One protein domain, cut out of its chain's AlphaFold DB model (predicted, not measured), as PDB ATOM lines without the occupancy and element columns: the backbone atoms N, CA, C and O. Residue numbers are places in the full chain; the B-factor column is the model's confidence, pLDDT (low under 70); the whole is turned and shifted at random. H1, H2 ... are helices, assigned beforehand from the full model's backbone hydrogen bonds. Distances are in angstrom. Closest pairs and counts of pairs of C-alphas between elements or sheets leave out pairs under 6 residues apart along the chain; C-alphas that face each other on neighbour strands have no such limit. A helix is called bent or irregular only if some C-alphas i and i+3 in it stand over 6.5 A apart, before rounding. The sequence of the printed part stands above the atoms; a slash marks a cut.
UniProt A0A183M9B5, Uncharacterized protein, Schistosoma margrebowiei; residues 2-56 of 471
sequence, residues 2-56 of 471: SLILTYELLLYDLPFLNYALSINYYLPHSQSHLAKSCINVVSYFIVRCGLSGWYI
ATOM      1  N   SER A   2      45.155 155.064  30.900       73.50
ATOM      2  CA  SER A   2      45.698 155.994  31.923       73.50
ATOM      3  C   SER A   2      44.648 156.897  32.610       73.50
ATOM      4  O   SER A   2      44.529 156.872  33.828       73.50
ATOM      5  N   LEU A   3      43.799 157.595  31.837       73.19
ATOM      6  CA  LEU A   3      42.775 158.511  32.376       73.19
ATOM      7  C   LEU A   3      41.790 157.871  33.372       73.19
ATOM      8  O   LEU A   3      41.377 158.533  34.317       73.19
ATOM      9  N   ILE A   4      41.424 156.597  33.189       82.19
ATOM     10  CA  ILE A   4      40.466 155.908  34.074       82.19
ATOM     11  C   ILE A   4      41.068 155.721  35.473       82.19
ATOM     12  O   ILE A   4      40.399 155.993  36.464       82.19
ATOM     13  N   LEU A   5      42.354 155.364  35.553       78.00
ATOM     14  CA  LEU A   5      43.067 155.204  36.824       78.00
ATOM     15  C   LEU A   5      43.201 156.535  37.581       78.00
ATOM     16  O   LEU A   5      43.069 156.556  38.802       78.00
ATOM     17  N   THR A   6      43.418 157.648  36.872       80.31
ATOM     18  CA  THR A   6      43.469 158.985  37.489       80.31
ATOM     19  C   THR A   6      42.118 159.390  38.081       80.31
ATOM     20  O   THR A   6      42.074 159.915  39.192       80.31
ATOM     21  N   TYR A   7      41.016 159.122  37.370       75.88
ATOM     22  CA  TYR A   7      39.665 159.415  37.862       75.88
ATOM     23  C   TYR A   7      39.259 158.528  39.043       75.88
ATOM     24  O   TYR A   7      38.673 159.042  39.993       75.88
ATOM     25  N   GLU A   8      39.593 157.232  39.028       81.88
ATOM     26  CA  GLU A   8      39.330 156.353  40.173       81.88
ATOM     27  C   GLU A   8      40.099 156.803  41.423       81.88
ATOM     28  O   GLU A   8      39.486 156.907  42.485       81.88
ATOM     29  N   LEU A   9      41.391 157.152  41.313       80.12
ATOM     30  CA  LEU A   9      42.152 157.692  42.453       80.12
ATOM     31  C   LEU A   9      41.504 158.965  43.019       80.12
ATOM     32  O   LEU A   9      41.243 159.039  44.217       80.12
ATOM     33  N   LEU A  10      41.168 159.929  42.155       79.94
ATOM     34  CA  LEU A  10      40.504 161.174  42.559       79.94
ATOM     35  C   LEU A  10      39.161 160.929  43.262       79.94
ATOM     36  O   LEU A  10      38.862 161.595  44.252       79.94
ATOM     37  N   LEU A  11      38.368 159.963  42.790       81.69
ATOM     38  CA  LEU A  11      37.102 159.570  43.419       81.69
ATOM     39  C   LEU A  11      37.293 158.918  44.796       81.69
ATOM     40  O   LEU A  11      36.443 159.108  45.668       81.69
ATOM     41  N   TYR A  12      38.395 158.196  45.019       79.56
ATOM     42  CA  TYR A  12      38.742 157.677  46.343       79.56
ATOM     43  C   TYR A  12      39.286 158.762  47.281       79.56
ATOM     44  O   TYR A  12      38.937 158.743  48.461       79.56
ATOM     45  N   ASP A  13      40.070 159.722  46.788       81.81
ATOM     46  CA  ASP A  13      40.722 160.741  47.625       81.81
ATOM     47  C   ASP A  13      39.801 161.924  47.995       81.81
ATOM     48  O   ASP A  13      39.911 162.471  49.099       81.81
ATOM     49  N   LEU A  14      38.837 162.295  47.138       84.94
ATOM     50  CA  LEU A  14      37.862 163.369  47.406       84.94
ATOM     51  C   LEU A  14      37.134 163.259  48.769       84.94
ATOM     52  O   LEU A  14      37.103 164.256  49.500       84.94
ATOM     53  N   PRO A  15      36.542 162.106  49.156       82.69
ATOM     54  CA  PRO A  15      35.870 161.980  50.448       82.69
ATOM     55  C   PRO A  15      36.838 162.079  51.639       82.69
ATOM     56  O   PRO A  15      36.447 162.614  52.678       82.69
ATOM     57  N   PHE A  16      38.098 161.649  51.500       80.12
ATOM     58  CA  PHE A  16      39.114 161.844  52.544       80.12
ATOM     59  C   PHE A  16      39.508 163.315  52.691       80.12
ATOM     60  O   PHE A  16      39.629 163.798  53.819       80.12
ATOM     61  N   LEU A  17      39.651 164.042  51.580       79.69
ATOM     62  CA  LEU A  17      39.981 165.467  51.606       79.69
ATOM     63  C   LEU A  17      38.856 166.290  52.255       79.69
ATOM     64  O   LEU A  17      39.125 167.150  53.092       79.69
ATOM     65  N   ASN A  18      37.595 165.971  51.945       82.19
ATOM     66  CA  ASN A  18      36.427 166.600  52.568       82.19
ATOM     67  C   ASN A  18      36.327 166.263  54.074       82.19
ATOM     68  O   ASN A  18      36.098 167.143  54.904       82.19
ATOM     69  N   TYR A  19      36.604 165.010  54.458       79.19
ATOM     70  CA  TYR A  19      36.662 164.609  55.867       79.19
ATOM     71  C   TYR A  19      37.754 165.368  56.642       79.19
ATOM     72  O   TYR A  19      37.477 165.909  57.716       79.19
ATOM     73  N   ALA A  20      38.959 165.501  56.077       80.12
ATOM     74  CA  ALA A  20      40.045 166.290  56.660       80.12
ATOM     75  C   ALA A  20      39.692 167.786  56.785       80.12
ATOM     76  O   ALA A  20      39.994 168.405  57.810       80.12
ATOM     77  N   LEU A  21      39.002 168.358  55.788       78.12
ATOM     78  CA  LEU A  21      38.512 169.739  55.842       78.12
ATOM     79  C   LEU A  21      37.492 169.931  56.975       78.12
ATOM     80  O   LEU A  21      37.602 170.884  57.747       78.12
ATOM     81  N   SER A  22      36.541 168.998  57.117       79.12
ATOM     82  CA  SER A  22      35.536 169.046  58.185       79.12
ATOM     83  C   SER A  22      36.176 168.979  59.576       79.12
ATOM     84  O   SER A  22      35.838 169.780  60.447       79.12
ATOM     85  N   ILE A  23      37.174 168.107  59.768       74.44
ATOM     86  CA  ILE A  23      37.932 167.998  61.021       74.44
ATOM     87  C   ILE A  23      38.601 169.332  61.373       74.44
ATOM     88  O   ILE A  23      38.477 169.781  62.512       74.44
ATOM     89  N   ASN A  24      39.249 169.991  60.406       74.75
ATOM     90  CA  ASN A  24      39.883 171.296  60.618       74.75
ATOM     91  C   ASN A  24      38.879 172.403  60.988       74.75
ATOM     92  O   ASN A  24      39.204 173.265  61.801       74.75
ATOM     93  N   TYR A  25      37.657 172.371  60.449       74.75
ATOM     94  CA  TYR A  25      36.641 173.387  60.744       74.75
ATOM     95  C   TYR A  25      36.021 173.238  62.149       74.75
ATOM     96  O   TYR A  25      35.742 174.234  62.813       74.75
ATOM     97  N   TYR A  26      35.861 172.005  62.650       71.50
ATOM     98  CA  TYR A  26      35.335 171.731  64.004       71.50
ATOM     99  C   TYR A  26      36.402 171.728  65.119       71.50
ATOM    100  O   TYR A  26      36.080 171.603  66.308       71.50
ATOM    101  N   LEU A  27      37.678 171.877  64.757       57.91
ATOM    102  CA  LEU A  27      38.828 171.756  65.656       57.91
ATOM    103  C   LEU A  27      38.898 172.774  66.823       57.91
ATOM    104  O   LEU A  27      39.397 172.377  67.880       57.91
ATOM    105  N   PRO A  28      38.366 174.018  66.742       62.19
ATOM    106  CA  PRO A  28      38.444 174.982  67.850       62.19
ATOM    107  C   PRO A  28      37.719 174.584  69.148       62.19
ATOM    108  O   PRO A  28      37.926 175.234  70.168       62.19
ATOM    109  N   HIS A  29      36.846 173.566  69.130       62.47
ATOM    110  CA  HIS A  29      35.936 173.282  70.252       62.47
ATOM    111  C   HIS A  29      36.013 171.856  70.833       62.47
ATOM    112  O   HIS A  29      35.341 171.563  71.817       62.47
ATOM    113  N   SER A  30      36.831 170.962  70.260       58.09
ATOM    114  CA  SER A  30      36.782 169.508  70.544       58.09
ATOM    115  C   SER A  30      38.150 168.898  70.900       58.09
ATOM    116  O   SER A  30      38.532 167.842  70.398       58.09
ATOM    117  N   GLN A  31      38.927 169.576  71.747       59.94
ATOM    118  CA  GLN A  31      40.391 169.432  71.779       59.94
ATOM    119  C   GLN A  31      40.952 168.104  72.346       59.94
ATOM    120  O   GLN A  31      42.067 167.727  71.994       59.94
ATOM    121  N   SER A  32      40.224 167.373  73.204       63.53
ATOM    122  CA  SER A  32      40.765 166.194  73.920       63.53
ATOM    123  C   SER A  32      40.407 164.837  73.299       63.53
ATOM    124  O   SER A  32      41.269 163.968  73.158       63.53
ATOM    125  N   HIS A  33      39.149 164.628  72.900       61.25
ATOM    126  CA  HIS A  33      38.692 163.335  72.372       61.25
ATOM    127  C   HIS A  33      39.135 163.077  70.922       61.25
ATOM    128  O   HIS A  33      39.283 161.920  70.523       61.25
ATOM    129  N   LEU A  34      39.397 164.134  70.143       61.31
ATOM    130  CA  LEU A  34      39.735 164.017  68.722       61.31
ATOM    131  C   LEU A  34      41.131 163.422  68.483       61.31
ATOM    132  O   LEU A  34      41.298 162.609  67.575       61.31
ATOM    133  N   ALA A  35      42.112 163.743  69.337       63.09
ATOM    134  CA  ALA A  35      43.493 163.264  69.209       63.09
ATOM    135  C   ALA A  35      43.586 161.726  69.162       63.09
ATOM    136  O   ALA A  35      44.341 161.161  68.371       63.09
ATOM    137  N   LYS A  36      42.753 161.035  69.953       68.38
ATOM    138  CA  LYS A  36      42.688 159.565  69.978       68.38
ATOM    139  C   LYS A  36      42.017 158.971  68.730       68.38
ATOM    140  O   LYS A  36      42.326 157.841  68.361       68.38
ATOM    141  N   SER A  37      41.131 159.722  68.073       69.31
ATOM    142  CA  SER A  37      40.486 159.311  66.819       69.31
ATOM    143  C   SER A  37      41.414 159.513  65.615       69.31
ATOM    144  O   SER A  37      41.627 158.582  64.837       69.31
ATOM    145  N   CYS A  38      42.056 160.683  65.504       73.56
ATOM    146  CA  CYS A  38      42.975 160.999  64.404       73.56
ATOM    147  C   CYS A  38      44.147 160.009  64.304       73.56
ATOM    148  O   CYS A  38      44.479 159.584  63.199       73.56
ATOM    149  N   ILE A  39      44.725 159.573  65.433       73.56
ATOM    150  CA  ILE A  39      45.807 158.570  65.445       73.56
ATOM    151  C   ILE A  39      45.359 157.243  64.808       73.56
ATOM    152  O   ILE A  39      46.120 156.646  64.044       73.56
ATOM    153  N   ASN A  40      44.124 156.797  65.056       77.50
ATOM    154  CA  ASN A  40      43.597 155.565  64.464       77.50
ATOM    155  C   ASN A  40      43.368 155.702  62.949       77.50
ATOM    156  O   ASN A  40      43.702 154.783  62.203       77.50
ATOM    157  N   VAL A  41      42.853 156.848  62.486       76.75
ATOM    158  CA  VAL A  41      42.627 157.108  61.049       76.75
ATOM    159  C   VAL A  41      43.953 157.183  60.286       76.75
ATOM    160  O   VAL A  41      44.100 156.528  59.254       76.75
ATOM    161  N   VAL A  42      44.950 157.899  60.819       75.31
ATOM    162  CA  VAL A  42      46.291 157.993  60.210       75.31
ATOM    163  C   VAL A  42      46.990 156.630  60.198       75.31
ATOM    164  O   VAL A  42      47.565 156.246  59.182       75.31
ATOM    165  N   SER A  43      46.881 155.851  61.280       73.44
ATOM    166  CA  SER A  43      47.450 154.495  61.342       73.44
ATOM    167  C   SER A  43      46.813 153.558  60.310       73.44
ATOM    168  O   SER A  43      47.521 152.820  59.626       73.44
ATOM    169  N   TYR A  44      45.486 153.613  60.145       78.94
ATOM    170  CA  TYR A  44      44.774 152.839  59.125       78.94
ATOM    171  C   TYR A  44      45.194 153.233  57.700       78.94
ATOM    172  O   TYR A  44      45.409 152.354  56.863       78.94
ATOM    173  N   PHE A  45      45.370 154.532  57.437       76.00
ATOM    174  CA  PHE A  45      45.836 155.035  56.142       76.00
ATOM    175  C   PHE A  45      47.257 154.552  55.816       76.00
ATOM    176  O   PHE A  45      47.468 153.968  54.757       76.00
ATOM    177  N   ILE A  46      48.207 154.676  56.752       78.12
ATOM    178  CA  ILE A  46      49.591 154.195  56.575       78.12
ATOM    179  C   ILE A  46      49.621 152.689  56.257       78.12
ATOM    180  O   ILE A  46      50.313 152.267  55.329       78.12
ATOM    181  N   VAL A  47      48.830 151.880  56.972       79.69
ATOM    182  CA  VAL A  47      48.734 150.430  56.721       79.69
ATOM    183  C   VAL A  47      48.124 150.132  55.344       79.69
ATOM    184  O   VAL A  47      48.635 149.268  54.629       79.69
ATOM    185  N   ARG A  48      47.077 150.858  54.929       75.38
ATOM    186  CA  ARG A  48      46.459 150.719  53.595       75.38
ATOM    187  C   ARG A  48      47.414 151.100  52.460       75.38
ATOM    188  O   ARG A  48      47.517 150.339  51.499       75.38
ATOM    189  N   CYS A  49      48.122 152.222  52.579       71.81
ATOM    190  CA  CYS A  49      49.066 152.707  51.568       71.81
ATOM    191  C   CYS A  49      50.317 151.820  51.453       71.81
ATOM    192  O   CYS A  49      50.799 151.572  50.348       71.81
ATOM    193  N   GLY A  50      50.810 151.273  52.569       73.69
ATOM    194  CA  GLY A  50      51.884 150.274  52.541       73.69
ATOM    195  C   GLY A  50      51.480 148.996  51.793       73.69
ATOM    196  O   GLY A  50      52.276 148.439  51.035       73.69
ATOM    197  N   LEU A  51      50.221 148.563  51.947       65.31
ATOM    198  CA  LEU A  51      49.686 147.381  51.266       65.31
ATOM    199  C   LEU A  51      49.481 147.596  49.756       65.31
ATOM    200  O   LEU A  51      49.748 146.684  48.972       65.31
ATOM    201  N   SER A  52      49.028 148.780  49.329       57.53
ATOM    202  CA  SER A  52      48.827 149.080  47.902       57.53
ATOM    203  C   SER A  52      50.150 149.226  47.143       57.53
ATOM    204  O   SER A  52      50.262 148.700  46.034       57.53
ATOM    205  N   GLY A  53      51.185 149.818  47.754       59.00
ATOM    206  CA  GLY A  53      52.537 149.847  47.179       59.00
ATOM    207  C   GLY A  53      53.112 148.444  46.921       59.00
ATOM    208  O   GLY A  53      53.716 148.197  45.877       59.00
ATOM    209  N   TRP A  54      52.842 147.492  47.822       53.75
ATOM    210  CA  TRP A  54      53.197 146.075  47.649       53.75
ATOM    211  C   TRP A  54      52.425 145.372  46.525       53.75
ATOM    212  O   TRP A  54      52.954 144.452  45.901       53.75
ATOM    213  N   TYR A  55      51.183 145.778  46.258       44.47
ATOM    214  CA  TYR A  55      50.363 145.177  45.204       44.47
ATOM    215  C   TYR A  55      50.754 145.671  43.803       44.47
ATOM    216  O   TYR A  55      50.771 144.885  42.857       44.47
ATOM    217  N   ILE A  56      51.120 146.952  43.676       50.56
ATOM    218  CA  ILE A  56      51.534 147.561  42.400       50.56
ATOM    219  C   ILE A  56      52.927 147.060  41.972       50.56
ATOM    220  O   ILE A  56      53.142 146.766  40.797       50.56
TER     221      ILE A  56
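AT A GLANCE: This is residues 2 to 56 of the 471 residues of an uncharacterized protein of Schistosoma margrebowiei (UniProt A0A183M9B5). Two long helices form an open U: H1 runs out to one end, the chain turns through residues 30 to 32, and H2 folds back, with a gap between the two arms. The printed part has 55 residues, with two named helices, H1 then H2, and no named strand; its class is all helix. The whole is loose, with a radius of gyration of the C-alphas of 14.3 A, and only just flat, with spans of 43 by 22 by 8 A.

HOW THE PARTS SIT: H1, residues 2 to 29, and H2, residues 33 to 56, are only just apart, their closest C-alphas being 8.4 A from each other. Residues 30 to 32 form the tight link between them. H1 has a kink of 27 degrees near residue 12. Residues 2 to 19 and 24 to 29 of H1 and residues 39 to 56 of H2 stand free, with no C-alpha 8 or more residues away along the chain within 10 A. Of the O i to N i+4 pairs, 20 of 24 in H1 and 18 of 20 in H2 are within hydrogen-bond range.

IN THESE COORDINATES: H1 begins at C-alpha 2, at (45.698, 155.994, 31.923), and ends at C-alpha 29, at (35.936, 173.282, 70.252), 43.2 A from first to last C-alpha. It is irregular: C-alphas 25 and 28 are 7.5 A apart. H2 measures 36.2 A from C-alpha 33 to C-alpha 56, which is at (51.534, 147.561, 42.400).

THE WHOLE: The two C-alphas farthest apart, those of Ser 2 and Ser 32, are 43.5 A from each other, while the first and last printed C-alphas, of Ser 2 and Ile 56, are 14.7 A apart. The printed part has no cut and no long link. The mean pLDDT of the printed part is 72.2, and residues 27 to 37 and 51 to 56 of this model are under 70.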